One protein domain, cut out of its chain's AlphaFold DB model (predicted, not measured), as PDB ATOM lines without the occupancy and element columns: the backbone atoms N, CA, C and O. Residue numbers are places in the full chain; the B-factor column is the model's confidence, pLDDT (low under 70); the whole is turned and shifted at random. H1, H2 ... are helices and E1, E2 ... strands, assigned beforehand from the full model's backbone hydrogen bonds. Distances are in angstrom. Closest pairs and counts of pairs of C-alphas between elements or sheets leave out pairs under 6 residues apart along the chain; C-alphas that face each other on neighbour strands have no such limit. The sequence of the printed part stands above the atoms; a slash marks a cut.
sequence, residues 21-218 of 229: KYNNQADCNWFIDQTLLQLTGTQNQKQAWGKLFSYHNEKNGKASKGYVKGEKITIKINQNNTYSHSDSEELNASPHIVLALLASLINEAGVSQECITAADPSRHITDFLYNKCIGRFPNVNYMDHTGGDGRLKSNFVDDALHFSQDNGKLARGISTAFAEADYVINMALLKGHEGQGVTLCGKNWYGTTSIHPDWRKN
ATOM      1  N   LYS A  21     205.772 164.836 178.340       91.12
ATOM      2  CA  LYS A  21     204.511 164.236 177.868       91.12
ATOM      3  C   LYS A  21     203.706 165.159 176.942       91.12
ATOM      4  O   LYS A  21     202.865 164.672 176.188       91.12
ATOM      5  N   TYR A  22     203.971 166.466 176.975       90.31
ATOM      6  CA  TYR A  22     203.321 167.466 176.124       90.31
ATOM      7  C   TYR A  22     204.228 167.986 175.000       90.31
ATOM      8  O   TYR A  22     203.737 168.634 174.079       90.31
ATOM      9  N   ASN A  23     205.530 167.678 175.030       92.69
ATOM     10  CA  ASN A  23     206.520 168.231 174.107       92.69
ATOM     11  C   ASN A  23     207.389 167.138 173.490       92.69
ATOM     12  O   ASN A  23     207.952 166.295 174.183       92.69
ATOM     13  N   ASN A  24     207.589 167.199 172.177       95.06
ATOM     14  CA  ASN A  24     208.474 166.277 171.478       95.06
ATOM     15  C   ASN A  24     209.836 166.937 171.200       95.06
ATOM     16  O   ASN A  24     209.932 167.926 170.469       95.06
ATOM     17  N   GLN A  25     210.910 166.374 171.763       96.88
ATOM     18  CA  GLN A  25     212.263 166.908 171.570       96.88
ATOM     19  C   GLN A  25     212.743 166.806 170.113       96.88
ATOM     20  O   GLN A  25     213.450 167.696 169.648       96.88
ATOM     21  N   ALA A  26     212.370 165.753 169.382       97.12
ATOM     22  CA  ALA A  26     212.758 165.591 167.983       97.12
ATOM     23  C   ALA A  26     212.100 166.656 167.091       97.12
ATOM     24  O   ALA A  26     212.776 167.216 166.231       97.12
ATOM     25  N   ASP A  27     210.839 167.008 167.356       96.31
ATOM     26  CA  ASP A  27     210.155 168.103 166.654       96.31
ATOM     27  C   ASP A  27     210.829 169.457 166.934       96.31
ATOM     28  O   ASP A  27     211.001 170.268 166.024       96.31
ATOM     29  N   CYS A  28     211.286 169.691 168.171       97.12
ATOM     30  CA  CYS A  28     212.042 170.896 168.532       97.12
ATOM     31  C   CYS A  28     213.413 170.955 167.836       97.12
ATOM     32  O   CYS A  28     213.816 172.011 167.347       97.12
ATOM     33  N   ASN A  29     214.115 169.821 167.746       97.81
ATOM     34  CA  ASN A  29     215.379 169.719 167.013       97.81
ATOM     35  C   ASN A  29     215.174 169.992 165.517       97.81
ATOM     36  O   ASN A  29     215.921 170.767 164.922       97.81
ATOM     37  N   TRP A  30     214.133 169.399 164.927       97.44
ATOM     38  CA  TRP A  30     213.740 169.639 163.540       97.44
ATOM     39  C   TRP A  30     213.366 171.105 163.299       97.44
ATOM     40  O   TRP A  30     213.742 171.678 162.282       97.44
ATOM     41  N   PHE A  31     212.679 171.751 164.242       95.81
ATOM     42  CA  PHE A  31     212.332 173.163 164.121       95.81
ATOM     43  C   PHE A  31     213.573 174.067 164.041       95.81
ATOM     44  O   PHE A  31     213.636 174.932 163.164       95.81
ATOM     45  N   ILE A  32     214.576 173.854 164.905       97.62
ATOM     46  CA  ILE A  32     215.847 174.602 164.852       97.62
ATOM     47  C   ILE A  32     216.589 174.324 163.542       97.62
ATOM     48  O   ILE A  32     217.036 175.269 162.891       97.62
ATOM     49  N   ASP A  33     216.660 173.058 163.129       97.56
ATOM     50  CA  ASP A  33     217.256 172.650 161.855       97.56
ATOM     51  C   ASP A  33     216.640 173.419 160.679       97.56
ATOM     52  O   ASP A  33     217.319 174.184 159.996       97.56
ATOM     53  N   GLN A  34     215.326 173.299 160.496       97.62
ATOM     54  CA  GLN A  34     214.630 173.928 159.377       97.62
ATOM     55  C   GLN A  34     214.701 175.453 159.420       97.62
ATOM     56  O   GLN A  34     214.841 176.078 158.369       97.62
ATOM     57  N   THR A  35     214.661 176.053 160.612       96.00
ATOM     58  CA  THR A  35     214.837 177.502 160.774       96.00
ATOM     59  C   THR A  35     216.193 177.949 160.236       96.00
ATOM     60  O   THR A  35     216.260 178.902 159.459       96.00
ATOM     61  N   LEU A  36     217.269 177.245 160.599       97.81
ATOM     62  CA  LEU A  36     218.615 177.557 160.127       97.81
ATOM     63  C   LEU A  36     218.723 177.389 158.611       97.81
ATOM     64  O   LEU A  36     219.142 178.325 157.935       97.81
ATOM     65  N   LEU A  37     218.308 176.239 158.071       98.25
ATOM     66  CA  LEU A  37     218.438 175.943 156.640       98.25
ATOM     67  C   LEU A  37     217.638 176.910 155.764       98.25
ATOM     68  O   LEU A  37     218.147 177.367 154.741       98.25
ATOM     69  N   GLN A  38     216.412 177.255 156.164       97.56
ATOM     70  CA  GLN A  38     215.578 178.198 155.416       97.56
ATOM     71  C   GLN A  38     216.135 179.621 155.474       97.56
ATOM     72  O   GLN A  38     216.142 180.311 154.457       97.56
ATOM     73  N   LEU A  39     216.641 180.052 156.635       96.50
ATOM     74  CA  LEU A  39     217.223 181.384 156.799       96.50
ATOM     75  C   LEU A  39     218.498 181.565 155.965       96.50
ATOM     76  O   LEU A  39     218.740 182.637 155.413       96.50
ATOM     77  N   THR A  40     219.335 180.532 155.884       97.44
ATOM     78  CA  THR A  40     220.654 180.620 155.245       97.44
ATOM     79  C   THR A  40     220.663 180.128 153.799       97.44
ATOM     80  O   THR A  40     221.610 180.440 153.064       97.44
ATOM     81  N   GLY A  41     219.655 179.356 153.384       97.88
ATOM     82  CA  GLY A  41     219.605 178.656 152.100       97.88
ATOM     83  C   GLY A  41     220.631 177.522 151.976       97.88
ATOM     84  O   GLY A  41     221.024 177.173 150.864       97.88
ATOM     85  N   THR A  42     221.140 176.995 153.093       98.00
ATOM     86  CA  THR A  42     222.157 175.926 153.106       98.00
ATOM     87  C   THR A  42     221.532 174.540 153.255       98.00
ATOM     88  O   THR A  42     220.356 174.410 153.571       98.00
ATOM     89  N   GLN A  43     222.334 173.490 153.057       96.00
ATOM     90  CA  GLN A  43     221.852 172.099 153.051       96.00
ATOM     91  C   GLN A  43     222.024 171.366 154.393       96.00
ATOM     92  O   GLN A  43     221.496 170.274 154.564       96.00
ATOM     93  N   ASN A  44     222.790 171.924 155.335       97.75
ATOM     94  CA  ASN A  44     222.960 171.378 156.688       97.75
ATOM     95  C   ASN A  44     223.311 172.482 157.701       97.75
ATOM     96  O   ASN A  44     223.736 173.578 157.321       97.75
ATOM     97  N   GLN A  45     223.143 172.177 158.991       98.00
ATOM     98  CA  GLN A  45     223.325 173.134 160.089       98.00
ATOM     99  C   GLN A  45     224.760 173.639 160.213       98.00
ATOM    100  O   GLN A  45     224.962 174.827 160.438       98.00
ATOM    101  N   LYS A  46     225.764 172.780 160.001       98.12
ATOM    102  CA  LYS A  46     227.175 173.190 160.017       98.12
ATOM    103  C   LYS A  46     227.452 174.317 159.016       98.12
ATOM    104  O   LYS A  46     228.083 175.317 159.356       98.12
ATOM    105  N   GLN A  47     226.948 174.186 157.788       98.25
ATOM    106  CA  GLN A  47     227.040 175.243 156.777       98.25
ATOM    107  C   GLN A  47     226.215 176.477 157.161       98.25
ATOM    108  O   GLN A  47     226.685 177.599 156.965       98.25
ATOM    109  N   ALA A  48     225.015 176.284 157.717       98.44
ATOM    110  CA  ALA A  48     224.153 177.377 158.151       98.44
ATOM    111  C   ALA A  48     224.842 178.249 159.212       98.44
ATOM    112  O   ALA A  48     224.978 179.457 159.020       98.44
ATOM    113  N   TRP A  49     225.355 177.638 160.280       98.50
ATOM    114  CA  TRP A  49     226.086 178.333 161.337       98.50
ATOM    115  C   TRP A  49     227.340 179.022 160.814       98.50
ATOM    116  O   TRP A  49     227.544 180.202 161.089       98.50
ATOM    117  N   GLY A  50     228.141 178.336 159.991       98.12
ATOM    118  CA  GLY A  50     229.317 178.939 159.360       98.12
ATOM    119  C   GLY A  50     228.975 180.206 158.568       98.12
ATOM    120  O   GLY A  50     229.675 181.216 158.684       98.12
ATOM    121  N   LYS A  51     227.864 180.187 157.818       98.25
ATOM    122  CA  LYS A  51     227.364 181.349 157.074       98.25
ATOM    123  C   LYS A  51     226.863 182.458 157.998       98.25
ATOM    124  O   LYS A  51     227.182 183.616 157.748       98.25
ATOM    125  N   LEU A  52     226.130 182.127 159.064       98.06
ATOM    126  CA  LEU A  52     225.638 183.107 160.040       98.06
ATOM    127  C   LEU A  52     226.783 183.817 160.770       98.06
ATOM    128  O   LEU A  52     226.772 185.043 160.840       98.06
ATOM    129  N   PHE A  53     227.789 183.080 161.248       98.31
ATOM    130  CA  PHE A  53     228.960 183.672 161.899       98.31
ATOM    131  C   PHE A  53     229.759 184.554 160.940       98.31
ATOM    132  O   PHE A  53     230.066 185.694 161.276       98.31
ATOM    133  N   SER A  54     230.022 184.073 159.720       97.94
ATOM    134  CA  SER A  54     230.763 184.857 158.719       97.94
ATOM    135  C   SER A  54     230.030 186.144 158.353       97.94
ATOM    136  O   SER A  54     230.635 187.213 158.320       97.94
ATOM    137  N   TYR A  55     228.711 186.055 158.152       97.69
ATOM    138  CA  TYR A  55     227.868 187.214 157.880       97.69
ATOM    139  C   TYR A  55     227.851 188.194 159.056       97.69
ATOM    140  O   TYR A  55     228.000 189.397 158.854       97.69
ATOM    141  N   HIS A  56     227.702 187.700 160.289       96.62
ATOM    142  CA  HIS A  56     227.747 188.538 161.484       96.62
ATOM    143  C   HIS A  56     229.086 189.273 161.599       96.62
ATOM    144  O   HIS A  56     229.103 190.485 161.801       96.62
ATOM    145  N   ASN A  57     230.199 188.566 161.415       97.12
ATOM    146  CA  ASN A  57     231.534 189.147 161.489       97.12
ATOM    147  C   ASN A  57     231.745 190.225 160.421       97.12
ATOM    148  O   ASN A  57     232.173 191.329 160.751       97.12
ATOM    149  N   GLU A  58     231.345 189.964 159.177       96.88
ATOM    150  CA  GLU A  58     231.393 190.953 158.095       96.88
ATOM    151  C   GLU A  58     230.568 192.209 158.419       96.88
ATOM    152  O   GLU A  58     231.044 193.331 158.247       96.88
ATOM    153  N   LYS A  59     229.341 192.048 158.938       96.44
ATOM    154  CA  LYS A  59     228.475 193.183 159.300       96.44
ATOM    155  C   LYS A  59     228.977 193.998 160.485       96.44
ATOM    156  O   LYS A  59     228.589 195.155 160.604       96.44
ATOM    157  N   ASN A  60     229.863 193.436 161.299       94.00
ATOM    158  CA  ASN A  60     230.525 194.130 162.401       94.00
ATOM    159  C   ASN A  60     231.959 194.567 162.050       94.00
ATOM    160  O   ASN A  60     232.764 194.820 162.943       94.00
ATOM    161  N   GLY A  61     232.307 194.643 160.758       94.31
ATOM    162  CA  GLY A  61     233.609 195.140 160.294       94.31
ATOM    163  C   GLY A  61     234.792 194.209 160.578       94.31
ATOM    164  O   GLY A  61     235.944 194.607 160.393       94.31
ATOM    165  N   LYS A  62     234.536 192.970 161.013       93.12
ATOM    166  CA  LYS A  62     235.543 191.915 161.160       93.12
ATOM    167  C   LYS A  62     235.746 191.203 159.812       93.12
ATOM    168  O   LYS A  62     234.972 191.360 158.868       93.12
ATOM    169  N   ALA A  63     236.797 190.388 159.711       91.38
ATOM    170  CA  ALA A  63     236.992 189.537 158.537       91.38
ATOM    171  C   ALA A  63     235.796 188.585 158.355       91.38
ATOM    172  O   ALA A  63     235.308 188.030 159.338       91.38
ATOM    173  N   SER A  64     235.367 188.351 157.107       92.81
ATOM    174  CA  SER A  64     234.284 187.409 156.776       92.81
ATOM    175  C   SER A  64     234.751 185.958 156.970       92.81
ATOM    176  O   SER A  64     235.098 185.241 156.032       92.81
ATOM    177  N   LYS A  65     234.867 185.560 158.237       93.50
ATOM    178  CA  LYS A  65     235.263 184.233 158.708       93.50
ATOM    179  C   LYS A  65     234.208 183.720 159.678       93.50
ATOM    180  O   LYS A  65     233.586 184.507 160.388       93.50
ATOM    181  N   GLY A  66     234.035 182.402 159.714       94.69
ATOM    182  CA  GLY A  66     233.153 181.753 160.680       94.69
ATOM    183  C   GLY A  66     233.688 181.835 162.112       94.69
ATOM    184  O   GLY A  66     234.727 182.444 162.360       94.69
ATOM    185  N   TYR A  67     232.980 181.171 163.026       97.00
ATOM    186  CA  TYR A  67     233.349 181.072 164.437       97.00
ATOM    187  C   TYR A  67     234.802 180.625 164.637       97.00
ATOM    188  O   TYR A  67     235.273 179.664 164.016       97.00
ATOM    189  N   VAL A  68     235.490 181.306 165.547       95.88
ATOM    190  CA  VAL A  68     236.830 180.972 166.016       95.88
ATOM    191  C   VAL A  68     236.725 180.382 167.417       95.88
ATOM    192  O   VAL A  68     236.015 180.883 168.283       95.88
ATOM    193  N   LYS A  69     237.456 179.289 167.659       96.38
ATOM    194  CA  LYS A  69     237.443 178.605 168.953       96.38
ATOM    195  C   LYS A  69     237.787 179.576 170.088       96.38
ATOM    196  O   LYS A  69     238.867 180.161 170.081       96.38
ATOM    197  N   GLY A  70     236.900 179.656 171.078       97.00
ATOM    198  CA  GLY A  70     237.051 180.512 172.254       97.00
ATOM    199  C   GLY A  70     236.200 181.781 172.205       97.00
ATOM    200  O   GLY A  70     236.075 182.438 173.234       97.00
ATOM    201  N   GLU A  71     235.600 182.109 171.056       98.19
ATOM    202  CA  GLU A  71     234.617 183.192 170.979       98.19
ATOM    203  C   GLU A  71     233.380 182.861 171.829       98.19
ATOM    204  O   GLU A  71     232.916 181.717 171.882       98.19
ATOM    205  N   LYS A  72     232.834 183.863 172.516       98.69
ATOM    206  CA  LYS A  72     231.735 183.686 173.472       98.69
ATOM    207  C   LYS A  72     230.375 183.843 172.795       98.69
ATOM    208  O   LYS A  72     230.134 184.822 172.087       98.69
ATOM    209  N   ILE A  73     229.451 182.925 173.076       98.81
ATOM    210  CA  ILE A  73     228.051 183.008 172.643       98.81
ATOM    211  C   ILE A  73     227.144 183.153 173.859       98.81
ATOM    212  O   ILE A  73     227.099 182.268 174.714       98.81
ATOM    213  N   THR A  74     226.343 184.214 173.894       98.69
ATOM    214  CA  THR A  74     225.338 184.410 174.946       98.69
ATOM    215  C   THR A  74     223.930 184.347 174.369       98.69
ATOM    216  O   THR A  74     223.593 185.013 173.391       98.69
ATOM    217  N   ILE A  75     223.079 183.531 174.982       98.50
ATOM    218  CA  ILE A  75     221.700 183.291 174.569       98.50
ATOM    219  C   ILE A  75     220.779 183.950 175.593       98.50
ATOM    220  O   ILE A  75     220.707 183.496 176.737       98.50
ATOM    221  N   LYS A  76     220.031 184.985 175.194       97.19
ATOM    222  CA  LYS A  76     218.962 185.543 176.035       97.19
ATOM    223  C   LYS A  76     217.734 184.650 175.958       97.19
ATOM    224  O   LYS A  76     216.945 184.766 175.016       97.19
ATOM    225  N   ILE A  77     217.557 183.795 176.958       95.62
ATOM    226  CA  ILE A  77     216.315 183.040 177.154       95.62
ATOM    227  C   ILE A  77     215.286 183.926 177.857       95.62
ATOM    228  O   ILE A  77     215.642 184.795 178.649       95.62
ATOM    229  N   ASN A  78     214.007 183.759 177.523       91.75
ATOM    230  CA  ASN A  78     212.922 184.549 178.104       91.75
ATOM    231  C   ASN A  78     212.297 183.813 179.299       91.75
ATOM    232  O   ASN A  78     211.525 182.878 179.105       91.75
ATOM    233  N   GLN A  79     212.622 184.243 180.516       92.56
ATOM    234  CA  GLN A  79     212.072 183.737 181.778       92.56
ATOM    235  C   GLN A  79     211.223 184.807 182.483       92.56
ATOM    236  O   GLN A  79     211.177 184.890 183.706       92.56
ATOM    237  N   ASN A  80     210.562 185.685 181.720       87.12
ATOM    238  CA  ASN A  80     209.963 186.916 182.245       87.12
ATOM    239  C   ASN A  80     208.920 186.729 183.358       87.12
ATOM    240  O   ASN A  80     208.667 187.697 184.078       87.12
ATOM    241  N   ASN A  81     208.345 185.534 183.520       88.12
ATOM    242  CA  ASN A  81     207.327 185.259 184.535       88.12
ATOM    243  C   ASN A  81     207.857 184.414 185.708       88.12
ATOM    244  O   ASN A  81     207.064 183.803 186.418       88.12
ATOM    245  N   THR A  82     209.175 184.323 185.902       92.38
ATOM    246  CA  THR A  82     209.752 183.552 187.011       92.38
ATOM    247  C   THR A  82     210.077 184.435 188.215       92.38
ATOM    248  O   THR A  82     210.643 185.525 188.094       92.38
ATOM    249  N   TYR A  83     209.744 183.931 189.404       91.44
ATOM    250  CA  TYR A  83     209.960 184.613 190.689       91.44
ATOM    251  C   TYR A  83     210.954 183.880 191.604       91.44
ATOM    252  O   TYR A  83     211.350 184.423 192.630       91.44
ATOM    253  N   SER A  84     211.337 182.657 191.238       95.31
ATOM    254  CA  SER A  84     212.338 181.816 191.902       95.31
ATOM    255  C   SER A  84     212.804 180.727 190.924       95.31
ATOM    256  O   SER A  84     212.300 180.672 189.799       95.31
ATOM    257  N   HIS A  85     213.723 179.848 191.338       97.38
ATOM    258  CA  HIS A  85     214.080 178.657 190.555       97.38
ATOM    259  C   HIS A  85     212.950 177.617 190.482       97.38
ATOM    260  O   HIS A  85     212.951 176.793 189.571       97.38
ATOM    261  N   SER A  86     211.964 177.666 191.385       96.62
ATOM    262  CA  SER A  86     210.845 176.729 191.348       96.62
ATOM    263  C   SER A  86     210.021 176.893 190.074       96.62
ATOM    264  O   SER A  86     209.733 178.004 189.617       96.62
ATOM    265  N   ASP A  87     209.627 175.755 189.517       94.69
ATOM    266  CA  ASP A  87     208.767 175.687 188.347       94.69
ATOM    267  C   ASP A  87     207.375 176.289 188.613       94.69
ATOM    268  O   ASP A  87     206.872 176.296 189.737       94.69
ATOM    269  N   SER A  88     206.745 176.809 187.558       90.75
ATOM    270  CA  SER A  88     205.398 177.387 187.610       90.75
ATOM    271  C   SER A  88     204.664 177.178 186.288       90.75
ATOM    272  O   SER A  88     205.280 176.892 185.265       90.75
ATOM    273  N   GLU A  89     203.345 177.358 186.285       87.81
ATOM    274  CA  GLU A  89     202.505 177.193 185.087       87.81
ATOM    275  C   GLU A  89     202.729 178.284 184.026       87.81
ATOM    276  O   GLU A  89     202.249 178.182 182.896       87.81
ATOM    277  N   GLU A  90     203.492 179.322 184.365       87.06
ATOM    278  CA  GLU A  90     203.728 180.469 183.509       87.06
ATOM    279  C   GLU A  90     204.485 180.117 182.218       87.06
ATOM    280  O   GLU A  90     205.430 179.321 182.184       87.06
ATOM    281  N   LEU A  91     204.106 180.780 181.123       87.06
ATOM    282  CA  LEU A  91     204.730 180.582 179.812       87.06
ATOM    283  C   LEU A  91     206.078 181.307 179.706       87.06
ATOM    284  O   LEU A  91     206.128 182.523 179.501       87.06
ATOM    285  N   ASN A  92     207.162 180.543 179.782       90.75
ATOM    286  CA  ASN A  92     208.546 180.987 179.602       90.75
ATOM    287  C   ASN A  92     209.191 180.296 178.382       90.75
ATOM    288  O   ASN A  92     208.509 179.644 177.589       90.75
ATOM    289  N   ALA A  93     210.501 180.460 178.182       92.38
ATOM    290  CA  ALA A  93     211.221 179.777 177.110       92.38
ATOM    291  C   ALA A  93     211.050 178.255 177.233       92.38
ATOM    292  O   ALA A  93     211.275 177.693 178.304       92.38
ATOM    293  N   SER A  94     210.674 177.599 176.130       94.56
ATOM    294  CA  SER A  94     210.529 176.141 176.088       94.56
ATOM    295  C   SER A  94     211.876 175.466 176.384       94.56
ATOM    296  O   SER A  94     212.829 175.674 175.623       94.56
ATOM    297  N   PRO A  95     211.961 174.622 177.428       96.94
ATOM    298  CA  PRO A  95     213.158 173.842 177.737       96.94
ATOM    299  C   PRO A  95     213.663 173.021 176.546       96.94
ATOM    300  O   PRO A  95     214.866 172.917 176.318       96.94
ATOM    301  N   HIS A  96     212.748 172.477 175.741       97.69
ATOM    302  CA  HIS A  96     213.062 171.665 174.565       97.69
ATOM    303  C   HIS A  96     213.675 172.483 173.433       97.69
ATOM    304  O   HIS A  96     214.609 172.009 172.786       97.69
ATOM    305  N   ILE A  97     213.189 173.707 173.208       97.56
ATOM    306  CA  ILE A  97     213.748 174.620 172.202       97.56
ATOM    307  C   ILE A  97     215.118 175.139 172.645       97.56
ATOM    308  O   ILE A  97     216.037 175.195 171.829       97.56
ATOM    309  N   VAL A  98     215.290 175.456 173.934       98.31
ATOM    310  CA  VAL A  98     216.601 175.834 174.484       98.31
ATOM    311  C   VAL A  98     217.598 174.689 174.302       98.31
ATOM    312  O   VAL A  98     218.675 174.905 173.748       98.31
ATOM    313  N   LEU A  99     217.222 173.462 174.677       98.75
ATOM    314  CA  LEU A  99     218.072 172.286 174.496       98.75
ATOM    315  C   LEU A  99     218.391 172.017 173.015       98.75
ATOM    316  O   LEU A  99     219.532 171.688 172.691       98.75
ATOM    317  N   ALA A 100     217.417 172.183 172.115       98.69
ATOM    318  CA  ALA A 100     217.610 172.019 170.675       98.69
ATOM    319  C   ALA A 100     218.611 173.037 170.109       98.69
ATOM    320  O   ALA A 100     219.493 172.670 169.330       98.69
ATOM    321  N   LEU A 101     218.526 174.304 170.532       98.75
ATOM    322  CA  LEU A 101     219.481 175.333 170.127       98.75
ATOM    323  C   LEU A 101     220.890 175.031 170.651       98.75
ATOM    324  O   LEU A 101     221.848 175.108 169.884       98.75
ATOM    325  N   LEU A 102     221.017 174.654 171.928       98.88
ATOM    326  CA  LEU A 102     222.302 174.250 172.508       98.88
ATOM    327  C   LEU A 102     222.903 173.075 171.730       98.88
ATOM    328  O   LEU A 102     224.065 173.125 171.337       98.88
ATOM    329  N   ALA A 103     222.099 172.051 171.432       98.81
ATOM    330  CA  ALA A 103     222.543 170.900 170.656       98.81
ATOM    331  C   ALA A 103     223.022 171.289 169.253       98.81
ATOM    332  O   ALA A 103     224.041 170.771 168.806       98.81
ATOM    333  N   SER A 104     222.329 172.211 168.585       98.75
ATOM    334  CA  SER A 104     222.728 172.718 167.270       98.75
ATOM    335  C   SER A 104     224.060 173.481 167.326       98.75
ATOM    336  O   SER A 104     224.974 173.197 166.554       98.75
ATOM    337  N   LEU A 105     224.227 174.395 168.286       98.81
ATOM    338  CA  LEU A 105     225.475 175.148 168.465       98.81
ATOM    339  C   LEU A 105     226.665 174.237 168.799       98.81
ATOM    340  O   LEU A 105     227.751 174.389 168.245       98.81
ATOM    341  N   ILE A 106     226.466 173.271 169.694       98.75
ATOM    342  CA  ILE A 106     227.553 172.420 170.187       98.75
ATOM    343  C   ILE A 106     227.921 171.354 169.155       98.75
ATOM    344  O   ILE A 106     229.094 171.204 168.814       98.75
ATOM    345  N   ASN A 107     226.934 170.618 168.637       98.56
ATOM    346  CA  ASN A 107     227.200 169.450 167.795       98.56
ATOM    347  C   ASN A 107     227.429 169.824 166.325       98.56
ATOM    348  O   ASN A 107     228.256 169.196 165.667       98.56
ATOM    349  N   GLU A 108     226.733 170.844 165.812       98.38
ATOM    350  CA  GLU A 108     226.781 171.199 164.386       98.38
ATOM    351  C   GLU A 108     227.677 172.407 164.117       98.38
ATOM    352  O   GLU A 108     228.446 172.412 163.153       98.38
ATOM    353  N   ALA A 109     227.608 173.431 164.975       98.06
ATOM    354  CA  ALA A 109     228.451 174.618 164.853       98.06
ATOM    355  C   ALA A 109     229.857 174.425 165.453       98.06
ATOM    356  O   ALA A 109     230.769 175.186 165.130       98.06
ATOM    357  N   GLY A 110     230.047 173.399 166.293       98.00
ATOM    358  CA  GLY A 110     231.330 173.082 166.924       98.00
ATOM    359  C   GLY A 110     231.736 174.050 168.037       98.00
ATOM    360  O   GLY A 110     232.925 174.187 168.327       98.00
ATOM    361  N   VAL A 111     230.770 174.742 168.646       98.69
ATOM    362  CA  VAL A 111     231.017 175.672 169.752       98.69
ATOM    363  C   VAL A 111     231.237 174.873 171.036       98.69
ATOM    364  O   VAL A 111     230.450 173.992 171.386       98.69
ATOM    365  N   SER A 112     232.317 175.174 171.752       98.62
ATOM    366  CA  SER A 112     232.616 174.532 173.032       98.62
ATOM    367  C   SER A 112     231.600 174.965 174.094       98.62
ATOM    368  O   SER A 112     231.235 176.137 174.160       98.62
ATOM    369  N   GLN A 113     231.127 174.025 174.917       98.75
ATOM    370  CA  GLN A 113     230.058 174.264 175.897       98.75
ATOM    371  C   GLN A 113     230.379 175.426 176.843       98.75
ATOM    372  O   GLN A 113     229.533 176.286 177.067       98.75
ATOM    373  N   GLU A 114     231.621 175.492 177.316       98.62
ATOM    374  CA  GLU A 114     232.135 176.513 178.227       98.62
ATOM    375  C   GLU A 114     232.138 177.929 177.630       98.62
ATOM    376  O   GLU A 114     232.196 178.911 178.368       98.62
ATOM    377  N   CYS A 115     232.050 178.044 176.301       98.81
ATOM    378  CA  CYS A 115     231.940 179.315 175.587       98.81
ATOM    379  C   CYS A 115     230.481 179.764 175.410       98.81
ATOM    380  O   CYS A 115     230.238 180.851 174.886       98.81
ATOM    381  N   ILE A 116     229.505 178.950 175.828       98.88
ATOM    382  CA  ILE A 116     228.079 179.259 175.727       98.88
ATOM    383  C   ILE A 116     227.549 179.675 177.097       98.88
ATOM    384  O   ILE A 116     227.757 178.989 178.101       98.88
ATOM    385  N   THR A 117     226.810 180.782 177.126       98.88
ATOM    386  CA  THR A 117     226.037 181.215 178.292       98.88
ATOM    387  C   THR A 117     224.555 181.302 177.940       98.88
ATOM    388  O   THR A 117     224.153 182.148 177.145       98.88
ATOM    389  N   ALA A 118     223.720 180.452 178.536       98.62
ATOM    390  CA  ALA A 118     222.265 180.577 178.478       98.62
ATOM    391  C   ALA A 118     221.797 181.427 179.664       98.62
ATOM    392  O   ALA A 118     221.947 181.009 180.814       98.62
ATOM    393  N   ALA A 119     221.270 182.625 179.393       98.00
ATOM    394  CA  ALA A 119     221.074 183.634 180.426       98.00
ATOM    395  C   ALA A 119     219.702 184.315 180.429       98.00
ATOM    396  O   ALA A 119     219.168 184.669 179.375       98.00
ATOM    397  N   ASP A 120     219.207 184.614 181.631       96.38
ATOM    398  CA  ASP A 120     218.230 185.679 181.881       96.38
ATOM    399  C   ASP A 120     218.634 186.517 183.115       96.38
ATOM    400  O   ASP A 120     218.248 186.193 184.236       96.38
ATOM    401  N   PRO A 121     219.409 187.607 182.941       96.00
ATOM    402  CA  PRO A 121     219.973 188.388 184.054       96.00
ATOM    403  C   PRO A 121     218.956 189.046 184.995       96.00
ATOM    404  O   PRO A 121     219.294 189.426 186.116       96.00
ATOM    405  N   SER A 122     217.721 189.228 184.529       93.56
ATOM    406  CA  SER A 122     216.657 189.908 185.276       93.56
ATOM    407  C   SER A 122     215.666 188.954 185.945       93.56
ATOM    408  O   SER A 122     214.742 189.403 186.630       93.56
ATOM    409  N   ARG A 123     215.801 187.648 185.696       94.19
ATOM    410  CA  ARG A 123     214.848 186.604 186.089       94.19
ATOM    411  C   ARG A 123     215.578 185.363 186.582       94.19
ATOM    412  O   ARG A 123     216.786 185.389 186.763       94.19
ATOM    413  N   HIS A 124     214.823 184.304 186.833       96.38
ATOM    414  CA  HIS A 124     215.311 183.039 187.366       96.38
ATOM    415  C   HIS A 124     215.172 181.954 186.302       96.38
ATOM    416  O   HIS A 124     214.138 181.877 185.631       96.38
ATOM    417  N   ILE A 125     216.182 181.106 186.143       97.88
ATOM    418  CA  ILE A 125     216.062 179.917 185.297       97.88
ATOM    419  C   ILE A 125     215.353 178.834 186.110       97.88
ATOM    420  O   ILE A 125     215.863 178.435 187.152       97.88
ATOM    421  N   THR A 126     214.210 178.320 185.651       97.81
ATOM    422  CA  THR A 126     213.475 177.313 186.437       97.81
ATOM    423  C   THR A 126     214.171 175.952 186.470       97.81
ATOM    424  O   THR A 126     215.031 175.654 185.633       97.81
ATOM    425  N   ASP A 127     213.831 175.134 187.463       98.06
ATOM    426  CA  ASP A 127     214.416 173.813 187.695       98.06
ATOM    427  C   ASP A 127     214.223 172.873 186.518       98.06
ATOM    428  O   ASP A 127     215.189 172.236 186.096       98.06
ATOM    429  N   PHE A 128     213.038 172.830 185.911       97.50
ATOM    430  CA  PHE A 128     212.823 171.972 184.756       97.50
ATOM    431  C   PHE A 128     213.721 172.363 183.575       97.50
ATOM    432  O   PHE A 128     214.343 171.493 182.959       97.50
ATOM    433  N   LEU A 129     213.831 173.662 183.259       98.06
ATOM    434  CA  LEU A 129     214.690 174.127 182.164       98.06
ATOM    435  C   LEU A 129     216.151 173.784 182.441       98.06
ATOM    436  O   LEU A 129     216.813 173.182 181.590       98.06
ATOM    437  N   TYR A 130     216.631 174.148 183.630       98.62
ATOM    438  CA  TYR A 130     218.003 173.910 184.049       98.62
ATOM    439  C   TYR A 130     218.346 172.422 184.009       98.62
ATOM    440  O   TYR A 130     219.257 172.039 183.279       98.62
ATOM    441  N   ASN A 131     217.569 171.575 184.692       98.56
ATOM    442  CA  ASN A 131     217.811 170.134 184.784       98.56
ATOM    443  C   ASN A 131     217.789 169.456 183.409       98.56
ATOM    444  O   ASN A 131     218.640 168.613 183.118       98.56
ATOM    445  N   LYS A 132     216.864 169.861 182.528       98.00
ATOM    446  CA  LYS A 132     216.794 169.328 181.163       98.00
ATOM    447  C   LYS A 132     218.043 169.668 180.348       98.00
ATOM    448  O   LYS A 132     218.540 168.816 179.611       98.00
ATOM    449  N   CYS A 133     218.543 170.896 180.457       98.62
ATOM    450  CA  CYS A 133     219.685 171.347 179.665       98.62
ATOM    451  C   CYS A 133     221.015 170.854 180.245       98.62
ATOM    452  O   CYS A 133     221.819 170.270 179.515       98.62
ATOM    453  N   ILE A 134     221.228 171.010 181.556       98.25
ATOM    454  CA  ILE A 134     222.470 170.602 182.222       98.25
ATOM    455  C   ILE A 134     222.681 169.087 182.164       98.25
ATOM    456  O   ILE A 134     223.812 168.637 181.995       98.25
ATOM    457  N   GLY A 135     221.601 168.293 182.190       97.75
ATOM    458  CA  GLY A 135     221.673 166.839 182.037       97.75
ATOM    459  C   GLY A 135     222.261 166.388 180.695       97.75
ATOM    460  O   GLY A 135     222.776 165.275 180.594       97.75
ATOM    461  N   ARG A 136     222.229 167.245 179.663       98.31
ATOM    462  CA  ARG A 136     222.836 166.967 178.352       98.31
ATOM    463  C   ARG A 136     224.137 167.729 178.114       98.31
ATOM    464  O   ARG A 136     225.051 167.169 177.507       98.31
ATOM    465  N   PHE A 137     224.206 168.979 178.561       98.75
ATOM    466  CA  PHE A 137     225.324 169.892 178.338       98.75
ATOM    467  C   PHE A 137     225.775 170.505 179.674       98.75
ATOM    468  O   PHE A 137     225.408 171.644 179.986       98.75
ATOM    469  N   PRO A 138     226.532 169.740 180.485       98.56
ATOM    470  CA  PRO A 138     226.883 170.125 181.851       98.56
ATOM    471  C   PRO A 138     227.892 171.273 181.936       98.56
ATOM    472  O   PRO A 138     227.992 171.908 182.977       98.56
ATOM    473  N   ASN A 139     228.628 171.552 180.856       98.75
ATOM    474  CA  ASN A 139     229.665 172.585 180.838       98.75
ATOM    475  C   ASN A 139     229.166 173.918 180.253       98.75
ATOM    476  O   ASN A 139     229.960 174.838 180.081       98.75
ATOM    477  N   VAL A 140     227.878 174.022 179.904       98.88
ATOM    478  CA  VAL A 140     227.257 175.295 179.508       98.88
ATOM    479  C   VAL A 140     227.038 176.151 180.749       98.88
ATOM    480  O   VAL A 140     226.612 175.656 181.792       98.88
ATOM    481  N   ASN A 141     227.274 177.454 180.626       98.75
ATOM    482  CA  ASN A 141     227.020 178.394 181.707       98.75
ATOM    483  C   ASN A 141     225.526 178.749 181.744       98.75
ATOM    484  O   ASN A 141     225.021 179.430 180.850       98.75
ATOM    485  N   TYR A 142     224.809 178.316 182.779       98.69
ATOM    486  CA  TYR A 142     223.425 178.731 183.026       98.69
ATOM    487  C   TYR A 142     223.438 179.902 184.002       98.69
ATOM    488  O   TYR A 142     223.853 179.731 185.144       98.69
ATOM    489  N   MET A 143     223.035 181.090 183.551       98.56
ATOM    490  CA  MET A 143     223.179 182.328 184.318       98.56
ATOM    491  C   MET A 143     221.846 183.038 184.522       98.56
ATOM    492  O   MET A 143     221.091 183.255 183.577       98.56
ATOM    493  N   ASP A 144     221.576 183.486 185.738       97.62
ATOM    494  CA  ASP A 144     220.350 184.211 186.039       97.62
ATOM    495  C   ASP A 144     220.557 185.322 187.077       97.62
ATOM    496  O   ASP A 144     221.691 185.686 187.403       97.62
ATOM    497  N   HIS A 145     219.469 185.935 187.534       95.19
ATOM    498  CA  HIS A 145     219.518 187.085 188.430       95.19
ATOM    499  C   HIS A 145     220.177 186.786 189.782       95.19
ATOM    500  O   HIS A 145     220.952 187.599 190.296       95.19
ATOM    501  N   THR A 146     219.850 185.645 190.386       95.88
ATOM    502  CA  THR A 146     220.248 185.326 191.762       95.88
ATOM    503  C   THR A 146     221.434 184.378 191.826       95.88
ATOM    504  O   THR A 146     222.198 184.448 192.792       95.88
ATOM    505  N   GLY A 147     221.626 183.540 190.806       97.19
ATOM    506  CA  GLY A 147     222.449 182.338 190.883       97.19
ATOM    507  C   GLY A 147     221.947 181.370 191.960       97.19
ATOM    508  O   GLY A 147     220.900 181.583 192.572       97.19
ATOM    509  N   GLY A 148     222.733 180.326 192.230       97.81
ATOM    510  CA  GLY A 148     222.394 179.275 193.198       97.81
ATOM    511  C   GLY A 148     221.883 178.001 192.523       97.81
ATOM    512  O   GLY A 148     221.602 177.992 191.328       97.81
ATOM    513  N   ASP A 149     221.833 176.894 193.268       97.25
ATOM    514  CA  ASP A 149     221.420 175.572 192.756       97.25
ATOM    515  C   ASP A 149     222.165 175.152 191.469       97.25
ATOM    516  O   ASP A 149     221.621 174.518 190.569       97.25
ATOM    517  N   GLY A 150     223.436 175.564 191.376       97.44
ATOM    518  CA  GLY A 150     224.335 175.345 190.239       97.44
ATOM    519  C   GLY A 150     224.261 176.389 189.112       97.44
ATOM    520  O   GLY A 150     225.119 176.388 188.232       97.44
ATOM    521  N   ARG A 151     223.319 177.337 189.162       98.44
ATOM    522  CA  ARG A 151     223.262 178.489 188.248       98.44
ATOM    523  C   ARG A 151     224.230 179.583 188.687       98.44
ATOM    524  O   ARG A 151     224.431 179.835 189.879       98.44
ATOM    525  N   LEU A 152     224.804 180.273 187.710       98.50
ATOM    526  CA  LEU A 152     225.672 181.424 187.916       98.50
ATOM    527  C   LEU A 152     224.843 182.686 188.141       98.50
ATOM    528  O   LEU A 152     223.852 182.928 187.456       98.50
ATOM    529  N   LYS A 153     225.296 183.536 189.061       97.88
ATOM    530  CA  LYS A 153     224.708 184.860 189.259       97.88
ATOM    531  C   LYS A 153     225.213 185.832 188.197       97.88
ATOM    532  O   LYS A 153     226.415 185.898 187.934       97.88
ATOM    533  N   SER A 154     224.310 186.617 187.620       97.06
ATOM    534  CA  SER A 154     224.669 187.658 186.668       97.06
ATOM    535  C   SER A 154     225.299 188.871 187.354       97.06
ATOM    536  O   SER A 154     224.812 189.353 188.376       97.06
ATOM    537  N   ASN A 155     226.371 189.376 186.747       96.62
ATOM    538  CA  ASN A 155     227.002 190.648 187.090       96.62
ATOM    539  C   ASN A 155     226.736 191.656 185.975       96.62
ATOM    540  O   ASN A 155     226.411 191.265 184.855       96.62
ATOM    541  N   PHE A 156     226.907 192.943 186.266       96.12
ATOM    542  CA  PHE A 156     226.619 194.021 185.326       96.12
ATOM    543  C   PHE A 156     227.852 194.898 185.117       96.12
ATOM    544  O   PHE A 156     228.581 195.192 186.060       96.12
ATOM    545  N   VAL A 157     228.069 195.306 183.870       95.56
ATOM    546  CA  VAL A 157     228.931 196.434 183.528       95.56
ATOM    547  C   VAL A 157     228.088 197.685 183.702       95.56
ATOM    548  O   VAL A 157     227.136 197.895 182.944       95.56
ATOM    549  N   ASP A 158     228.406 198.478 184.719       92.19
ATOM    550  CA  ASP A 158     227.722 199.741 184.972       92.19
ATOM    551  C   ASP A 158     227.904 200.707 183.795       92.19
ATOM    552  O   ASP A 158     228.938 200.726 183.130       92.19
ATOM    553  N   ASP A 159     226.868 201.505 183.531       89.62
ATOM    554  CA  ASP A 159     226.863 202.551 182.500       89.62
ATOM    555  C   ASP A 159     227.221 202.089 181.069       89.62
ATOM    556  O   ASP A 159     227.636 202.895 180.233       89.62
ATOM    557  N   ALA A 160     226.994 200.810 180.754       90.06
ATOM    558  CA  ALA A 160     227.182 200.240 179.419       90.06
ATOM    559  C   ALA A 160     226.044 200.577 178.428       90.06
ATOM    560  O   ALA A 160     226.240 200.502 177.217       90.06
ATOM    561  N   LEU A 161     224.853 200.943 178.916       86.38
ATOM    562  CA  LEU A 161     223.698 201.320 178.095       86.38
ATOM    563  C   LEU A 161     223.486 202.836 178.104       86.38
ATOM    564  O   LEU A 161     223.189 203.427 179.146       86.38
ATOM    565  N   HIS A 162     223.581 203.466 176.930       84.00
ATOM    566  CA  HIS A 162     223.385 204.911 176.776       84.00
ATOM    567  C   HIS A 162     222.054 205.202 176.081       84.00
ATOM    568  O   HIS A 162     221.796 204.787 174.951       84.00
ATOM    569  N   PHE A 163     221.180 205.934 176.769       81.06
ATOM    570  CA  PHE A 163     219.903 206.355 176.205       81.06
ATOM    571  C   PHE A 163     220.092 207.593 175.329       81.06
ATOM    572  O   PHE A 163     220.879 208.481 175.645       81.06
ATOM    573  N   SER A 164     219.341 207.670 174.225       80.44
ATOM    574  CA  SER A 164     219.396 208.828 173.318       80.44
ATOM    575  C   SER A 164     218.850 210.120 173.935       80.44
ATOM    576  O   SER A 164     219.076 211.198 173.390       80.44
ATOM    577  N   GLN A 165     218.127 210.007 175.051       77.81
ATOM    578  CA  GLN A 165     217.588 211.114 175.829       77.81
ATOM    579  C   GLN A 165     217.759 210.827 177.319       77.81
ATOM    580  O   GLN A 165     217.714 209.666 177.741       77.81
ATOM    581  N   ASP A 166     217.923 211.889 178.108       77.19
ATOM    582  CA  ASP A 166     217.840 211.793 179.560       77.19
ATOM    583  C   ASP A 166     216.384 211.544 179.963       77.19
ATOM    584  O   ASP A 166     215.532 212.432 179.938       77.19
ATOM    585  N   ASN A 167     216.111 210.290 180.302       69.69
ATOM    586  CA  ASN A 167     214.810 209.812 180.740       69.69
ATOM    587  C   ASN A 167     214.772 209.594 182.260       69.69
ATOM    588  O   ASN A 167     213.952 208.812 182.744       69.69
ATOM    589  N   GLY A 168     215.648 210.254 183.018       74.31
ATOM    590  CA  GLY A 168     215.774 210.065 184.455       74.31
ATOM    591  C   GLY A 168     216.609 208.837 184.821       74.31
ATOM    592  O   GLY A 168     217.546 208.447 184.125       74.31
ATOM    593  N   LYS A 169     216.286 208.215 185.958       78.25
ATOM    594  CA  LYS A 169     217.066 207.121 186.558       78.25
ATOM    595  C   LYS A 169     216.670 205.770 185.959       78.25
ATOM    596  O   LYS A 169     216.130 204.907 186.653       78.25
ATOM    597  N   LEU A 170     216.908 205.605 184.662       83.56
ATOM    598  CA  LEU A 170     216.807 204.305 183.999       83.56
ATOM    599  C   LEU A 170     218.011 203.423 184.350       83.56
ATOM    600  O   LEU A 170     219.103 203.922 184.615       83.56
ATOM    601  N   ALA A 171     217.810 202.105 184.332       86.19
ATOM    602  CA  ALA A 171     218.901 201.148 184.470       86.19
ATOM    603  C   ALA A 171     219.862 201.283 183.280       86.19
ATOM    604  O   ALA A 171     219.434 201.216 182.127       86.19
ATOM    605  N   ARG A 172     221.152 201.478 183.568       88.88
ATOM    606  CA  ARG A 172     222.204 201.644 182.550       88.88
ATOM    607  C   ARG A 172     223.204 200.492 182.517       88.88
ATOM    608  O   ARG A 172     224.035 200.447 181.617       88.88
ATOM    609  N   GLY A 173     223.137 199.575 183.479       92.44
ATOM    610  CA  GLY A 173     224.008 198.411 183.491       92.44
ATOM    611  C   GLY A 173     223.562 197.378 182.461       92.44
ATOM    612  O   GLY A 173     222.362 197.149 182.296       92.44
ATOM    613  N   ILE A 174     224.517 196.732 181.797       94.88
ATOM    614  CA  ILE A 174     224.278 195.559 180.941       94.88
ATOM    615  C   ILE A 174     224.993 194.373 181.565       94.88
ATOM    616  O   ILE A 174     226.120 194.498 182.036       94.88
ATOM    617  N   SER A 175     224.340 193.216 181.582       96.62
ATOM    618  CA  SER A 175     224.940 191.987 182.086       96.62
ATOM    619  C   SER A 175     226.280 191.694 181.396       96.62
ATOM    620  O   SER A 175     226.373 191.755 180.168       96.62
ATOM    621  N   THR A 176     227.313 191.353 182.171       96.75
ATOM    622  CA  THR A 176     228.675 191.103 181.663       96.75
ATOM    623  C   THR A 176     228.689 190.015 180.594       96.75
ATOM    624  O   THR A 176     229.360 190.163 179.578       96.75
ATOM    625  N   ALA A 177     227.864 188.974 180.751       97.25
ATOM    626  CA  ALA A 177     227.718 187.912 179.759       97.25
ATOM    627  C   ALA A 177     227.263 188.434 178.387       97.25
ATOM    628  O   ALA A 177     227.619 187.850 177.370       97.25
ATOM    629  N   PHE A 178     226.480 189.513 178.341       97.06
ATOM    630  CA  PHE A 178     226.032 190.128 177.091       97.06
ATOM    631  C   PHE A 178     227.009 191.179 176.577       97.06
ATOM    632  O   PHE A 178     227.207 191.266 175.371       97.06
ATOM    633  N   ALA A 179     227.622 191.957 177.471       95.56
ATOM    634  CA  ALA A 179     228.597 192.980 177.102       95.56
ATOM    635  C   ALA A 179     229.894 192.383 176.524       95.56
ATOM    636  O   ALA A 179     230.509 192.982 175.650       95.56
ATOM    637  N   GLU A 180     230.299 191.201 176.997       95.56
ATOM    638  CA  GLU A 180     231.531 190.522 176.580       95.56
ATOM    639  C   GLU A 180     231.323 189.443 175.504       95.56
ATOM    640  O   GLU A 180     232.277 188.753 175.145       95.56
ATOM    641  N   ALA A 181     230.092 189.223 175.037       97.69
ATOM    642  CA  ALA A 181     229.818 188.191 174.042       97.69
ATOM    643  C   ALA A 181     230.325 188.600 172.653       97.69
ATOM    644  O   ALA A 181     230.088 189.721 172.207       97.69
ATOM    645  N   ASP A 182     230.922 187.656 171.926       98.00
ATOM    646  CA  ASP A 182     231.206 187.827 170.499       98.00
ATOM    647  C   ASP A 182     229.935 187.681 169.660       98.00
ATOM    648  O   ASP A 182     229.782 188.348 168.639       98.00
ATOM    649  N   TYR A 183     229.007 186.832 170.112       98.06
ATOM    650  CA  TYR A 183     227.721 186.607 169.465       98.06
ATOM    651  C   TYR A 183     226.593 186.573 170.493       98.06
ATOM    652  O   TYR A 183     226.663 185.867 171.500       98.06
ATOM    653  N   VAL A 184     225.497 187.274 170.198       97.19
ATOM    654  CA  VAL A 184     224.278 187.223 171.010       97.19
ATOM    655  C   VAL A 184     223.130 186.619 170.213       97.19
ATOM    656  O   VAL A 184     222.809 187.075 169.116       97.19
ATOM    657  N   ILE A 185     222.461 185.626 170.800       96.62
ATOM    658  CA  ILE A 185     221.222 185.051 170.276       96.62
ATOM    659  C   ILE A 185     220.066 185.489 171.172       96.62
ATOM    660  O   ILE A 185     220.007 185.160 172.355       96.62
ATOM    661  N   ASN A 186     219.115 186.225 170.601       94.00
ATOM    662  CA  ASN A 186     217.916 186.657 171.310       94.00
ATOM    663  C   ASN A 186     216.768 185.667 171.071       94.00
ATOM    664  O   ASN A 186     216.091 185.730 170.045       94.00
ATOM    665  N   MET A 187     216.536 184.767 172.028       91.69
ATOM    666  CA  MET A 187     215.448 183.790 171.970       91.69
ATOM    667  C   MET A 187     214.174 184.383 172.576       91.69
ATOM    668  O   MET A 187     213.808 184.124 173.725       91.69
ATOM    669  N   ALA A 188     213.518 185.242 171.801       79.88
ATOM    670  CA  ALA A 188     212.289 185.896 172.223       79.88
ATOM    671  C   ALA A 188     211.079 184.951 172.164       79.88
ATOM    672  O   ALA A 188     210.984 184.084 171.298       79.88
ATOM    673  N   LEU A 189     210.122 185.176 173.065       79.50
ATOM    674  CA  LEU A 189     208.835 184.489 173.099       79.50
ATOM    675  C   LEU A 189     207.735 185.474 172.700       79.50
ATOM    676  O   LEU A 189     207.573 186.509 173.353       79.50
ATOM    677  N   LEU A 190     206.969 185.143 171.660       70.62
ATOM    678  CA  LEU A 190     205.764 185.890 171.316       70.62
ATOM    679  C   LEU A 190     204.645 185.514 172.293       70.62
ATOM    680  O   LEU A 190     204.074 184.432 172.200       70.62
ATOM    681  N   LYS A 191     204.330 186.418 173.224       65.75
ATOM    682  CA  LYS A 191     203.191 186.286 174.146       65.75
ATOM    683  C   LYS A 191     202.493 187.621 174.379       65.75
ATOM    684  O   LYS A 191     203.132 188.672 174.305       65.75
ATOM    685  N   GLY A 192     201.200 187.578 174.702       52.03
ATOM    686  CA  GLY A 192     200.480 188.740 175.226       52.03
ATOM    687  C   GLY A 192     201.099 189.218 176.545       52.03
ATOM    688  O   GLY A 192     201.605 188.412 177.327       52.03
ATOM    689  N   HIS A 193     201.111 190.531 176.764       56.66
ATOM    690  CA  HIS A 193     201.627 191.160 177.977       56.66
ATOM    691  C   HIS A 193     200.647 192.229 178.457       56.66
ATOM    692  O   HIS A 193     200.327 193.157 177.707       56.66
ATOM    693  N   GLU A 194     200.226 192.151 179.719       52.38
ATOM    694  CA  GLU A 194     199.371 193.171 180.325       52.38
ATOM    695  C   GLU A 194     200.055 194.549 180.258       52.38
ATOM    696  O   GLU A 194     201.221 194.709 180.615       52.38
ATOM    697  N   GLY A 195     199.377 195.551 179.701       51.84
ATOM    698  CA  GLY A 195     199.846 196.942 179.658       51.84
ATOM    699  C   GLY A 195     200.849 197.321 178.558       51.84
ATOM    700  O   GLY A 195     200.920 198.496 178.215       51.84
ATOM    701  N   GLN A 196     201.587 196.379 177.953       52.59
ATOM    702  CA  GLN A 196     202.533 196.693 176.863       52.59
ATOM    703  C   GLN A 196     202.213 195.987 175.529       52.59
ATOM    704  O   GLN A 196     203.003 196.064 174.583       52.59
ATOM    705  N   GLY A 197     201.090 195.273 175.430       60.41
ATOM    706  CA  GLY A 197     200.646 194.600 174.205       60.41
ATOM    707  C   GLY A 197     201.269 193.215 174.040       60.41
ATOM    708  O   GLY A 197     200.703 192.227 174.494       60.41
ATOM    709  N   VAL A 198     202.441 193.127 173.401       55.91
ATOM    710  CA  VAL A 198     203.091 191.847 173.041       55.91
ATOM    711  C   VAL A 198     204.557 191.797 173.455       55.91
ATOM    712  O   VAL A 198     205.252 192.803 173.352       55.91
ATOM    713  N   THR A 199     205.062 190.650 173.901       52.94
ATOM    714  CA  THR A 199     206.506 190.418 174.073       52.94
ATOM    715  C   THR A 199     207.127 190.062 172.721       52.94
ATOM    716  O   THR A 199     206.645 189.167 172.039       52.94
ATOM    717  N   LEU A 200     208.168 190.796 172.320       63.88
ATOM    718  CA  LEU A 200     208.921 190.631 171.066       63.88
ATOM    719  C   LEU A 200     210.424 190.805 171.341       63.88
ATOM    720  O   LEU A 200     210.812 191.140 172.463       63.88
ATOM    721  N   CYS A 201     211.275 190.629 170.325       72.06
ATOM    722  CA  CYS A 201     212.739 190.664 170.454       72.06
ATOM    723  C   CYS A 201     213.271 191.885 171.223       72.06
ATOM    724  O   CYS A 201     214.093 191.723 172.124       72.06
ATOM    725  N   GLY A 202     212.760 193.089 170.941       70.62
ATOM    726  CA  GLY A 202     213.180 194.309 171.644       70.62
ATOM    727  C   GLY A 202     212.850 194.307 173.142       70.62
ATOM    728  O   GLY A 202     213.636 194.794 173.945       70.62
ATOM    729  N   LYS A 203     211.732 193.696 173.549       73.88
ATOM    730  CA  LYS A 203     211.365 193.591 174.970       73.88
ATOM    731  C   LYS A 203     212.175 192.546 175.716       73.88
ATOM    732  O   LYS A 203     212.516 192.769 176.870       73.88
ATOM    733  N   ASN A 204     212.505 191.428 175.067       83.00
ATOM    734  CA  ASN A 204     213.352 190.410 175.690       83.00
ATOM    735  C   ASN A 204     214.746 190.970 176.028       83.00
ATOM    736  O   ASN A 204     215.327 190.612 177.050       83.00
ATOM    737  N   TRP A 205     215.233 191.908 175.208       86.62
ATOM    738  CA  TRP A 205     216.486 192.625 175.439       86.62
ATOM    739  C   TRP A 205     216.499 193.448 176.728       86.62
ATOM    740  O   TRP A 205     217.546 193.568 177.348       86.62
ATOM    741  N   TYR A 206     215.360 193.964 177.197       84.81
ATOM    742  CA  TYR A 206     215.336 194.731 178.448       84.81
ATOM    743  C   TYR A 206     215.753 193.879 179.658       84.81
ATOM    744  O   TYR A 206     216.377 194.382 180.589       84.81
ATOM    745  N   GLY A 207     215.500 192.568 179.605       88.25
ATOM    746  CA  GLY A 207     215.903 191.622 180.644       88.25
ATOM    747  C   GLY A 207     217.411 191.365 180.742       88.25
ATOM    748  O   GLY A 207     217.828 190.621 181.622       88.25
ATOM    749  N   THR A 208     218.239 191.938 179.860       92.31
ATOM    750  CA  THR A 208     219.709 191.864 179.976       92.31
ATOM    751  C   THR A 208     220.302 193.003 180.801       92.31
ATOM    752  O   THR A 208     221.499 192.992 181.094       92.31
ATOM    753  N   THR A 209     219.485 193.994 181.155       91.75
ATOM    754  CA  THR A 209     219.923 195.202 181.856       91.75
ATOM    755  C   THR A 209     219.863 195.031 183.371       91.75
ATOM    756  O   THR A 209     219.226 194.106 183.878       91.75
ATOM    757  N   SER A 210     220.487 195.947 184.111       90.88
ATOM    758  CA  SER A 210     220.500 195.988 185.582       90.88
ATOM    759  C   SER A 210     219.158 196.421 186.197       90.88
ATOM    760  O   SER A 210     219.119 197.096 187.228       90.88
ATOM    761  N   ILE A 211     218.047 196.105 185.531       88.38
ATOM    762  CA  ILE A 211     216.700 196.399 186.010       88.38
ATOM    763  C   ILE A 211     216.409 195.617 187.281       88.38
ATOM    764  O   ILE A 211     216.794 194.459 187.439       88.38
ATOM    765  N   HIS A 212     215.666 196.245 188.183       85.12
ATOM    766  CA  HIS A 212     215.224 195.583 189.390       85.12
ATOM    767  C   HIS A 212     214.214 194.467 189.027       85.12
ATOM    768  O   HIS A 212     213.306 194.717 188.224       85.12
ATOM    769  N   PRO A 213     214.316 193.256 189.611       76.62
ATOM    770  CA  PRO A 213     213.394 192.149 189.325       76.62
ATOM    771  C   PRO A 213     211.934 192.499 189.617       76.62
ATOM    772  O   PRO A 213     211.047 192.239 188.805       76.62
ATOM    773  N   ASP A 214     211.690 193.157 190.755       79.12
ATOM    774  CA  ASP A 214     210.416 193.827 191.022       79.12
ATOM    775  C   ASP A 214     210.259 195.041 190.100       79.12
ATOM    776  O   ASP A 214     210.842 196.105 190.329       79.12
ATOM    777  N   TRP A 215     209.446 194.864 189.061       74.38
ATOM    778  CA  TRP A 215     209.219 195.865 188.027       74.38
ATOM    779  C   TRP A 215     208.642 197.177 188.570       74.38
ATOM    780  O   TRP A 215     208.846 198.219 187.951       74.38
ATOM    781  N   ARG A 216     207.970 197.162 189.731       78.56
ATOM    782  CA  ARG A 216     207.400 198.368 190.358       78.56
ATOM    783  C   ARG A 216     208.471 199.327 190.870       78.56
ATOM    784  O   ARG A 216     208.193 200.508 191.039       78.56
ATOM    785  N   LYS A 217     209.688 198.828 191.098       82.81
ATOM    786  CA  LYS A 217     210.838 199.627 191.541       82.81
ATOM    787  C   LYS A 217     211.623 200.245 190.384       82.81
ATOM    788  O   LYS A 217     212.503 201.066 190.626       82.81
ATOM    789  N   ASN A 218     211.311 199.873 189.143       81.69
ATOM    790  CA  ASN A 218     211.915 200.479 187.960       81.69
ATOM    791  C   ASN A 218     211.153 201.748 187.561       81.69
ATOM    792  O   ASN A 218     209.937 201.824 187.723       81.69
TER     793      ASN A 218
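What this domain is: This is residues 21 to 218 of the 229 residues of the protein "DUF362 domain-containing protein" of termite gut metagenome (UniProt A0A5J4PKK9). A small parallel sheet, E3 E2 E1 E4, forms the core, with H3 over one side of it and H4 next to H3, while H1 crosses H3 farther out and H2 lies beyond the E4 edge. The short H5 covers part of the other side, H6 sits near the strands' ends, and the hairpin E5 E6 lies farthest out. The printed part has 198 residues with six named helices and six named strands, in the order H1 H2 E1 H3 E2 H4 E3 H5 E4 E5 E6 H6; the class is mixed, and under half of the residues are in named elements. It is compact, with a radius of gyration of the C-alphas of 16.9 A and spans of 48 by 46 by 33 A.

How they stand to each other: Start at H1, residues 25 to 40; its residues 33 to 40 touch H2, residues 45 to 59, closest at the C-alphas of Thr 40 and Ala 48, 5.6 A. The hub is H3, residues 95 to 108, which touches H1 at a steep tilt of 56 degrees, closest at the C-alphas of Asn 29 and Ala 100, 4.9 A. With residues 95 to 99 H3 touches H4, residues 127 to 134, at a shallow tilt of 11 degrees; the C-alphas of Pro 95 and Leu 129 are closest, 4.7 A. In the sheet look for E1, residues 73 to 76, between E2, residues 116 to 120, and E4, residues 183 to 186: N 117 and O 73 are 2.8 A apart, N 74 and O 183 2.9 A. E3, residues 141 to 144, is the parallel neighbour of E2, with N 118 and O 141 at 2.8 A. H3 is on this sheet, with 11 pairs of C-alphas within 10 A. E1, H3, E2 and E2, H4, E3 are strand-helix-strand units, parallel neighbours joined through a helix, with right-handed crossovers. H4, H5, residues 176 to 179, and H6, residues 201 to 206, only graze the sheet. Every O i to N i+4 pair is within hydrogen-bond range in H1 to H4, and 1 of 2 in H6; H5 is too short for one.

Where its parts are: Find C-alpha 25 at (212.263, 166.908, 171.570); H1 runs 22.9 A from there, H2 20.7 A, H3 19.3 A and E2 13.3 A. E5, residues 191 to 193, and E6, residues 197 to 199, form an antiparallel hairpin, with N 199 and O 191 at 2.8 A. H6 ends at C-alpha 206, (215.336, 194.731, 178.448).

The domain as a whole: The C-alphas of Gln 43 and Gly 168, 49.6 A apart, are the farthest. The printed part has no cut; the links H2 to E1, E1 to H3 and E3 to H5 are long. Confidence is under 70 at residue 167 and residues 191 to 200.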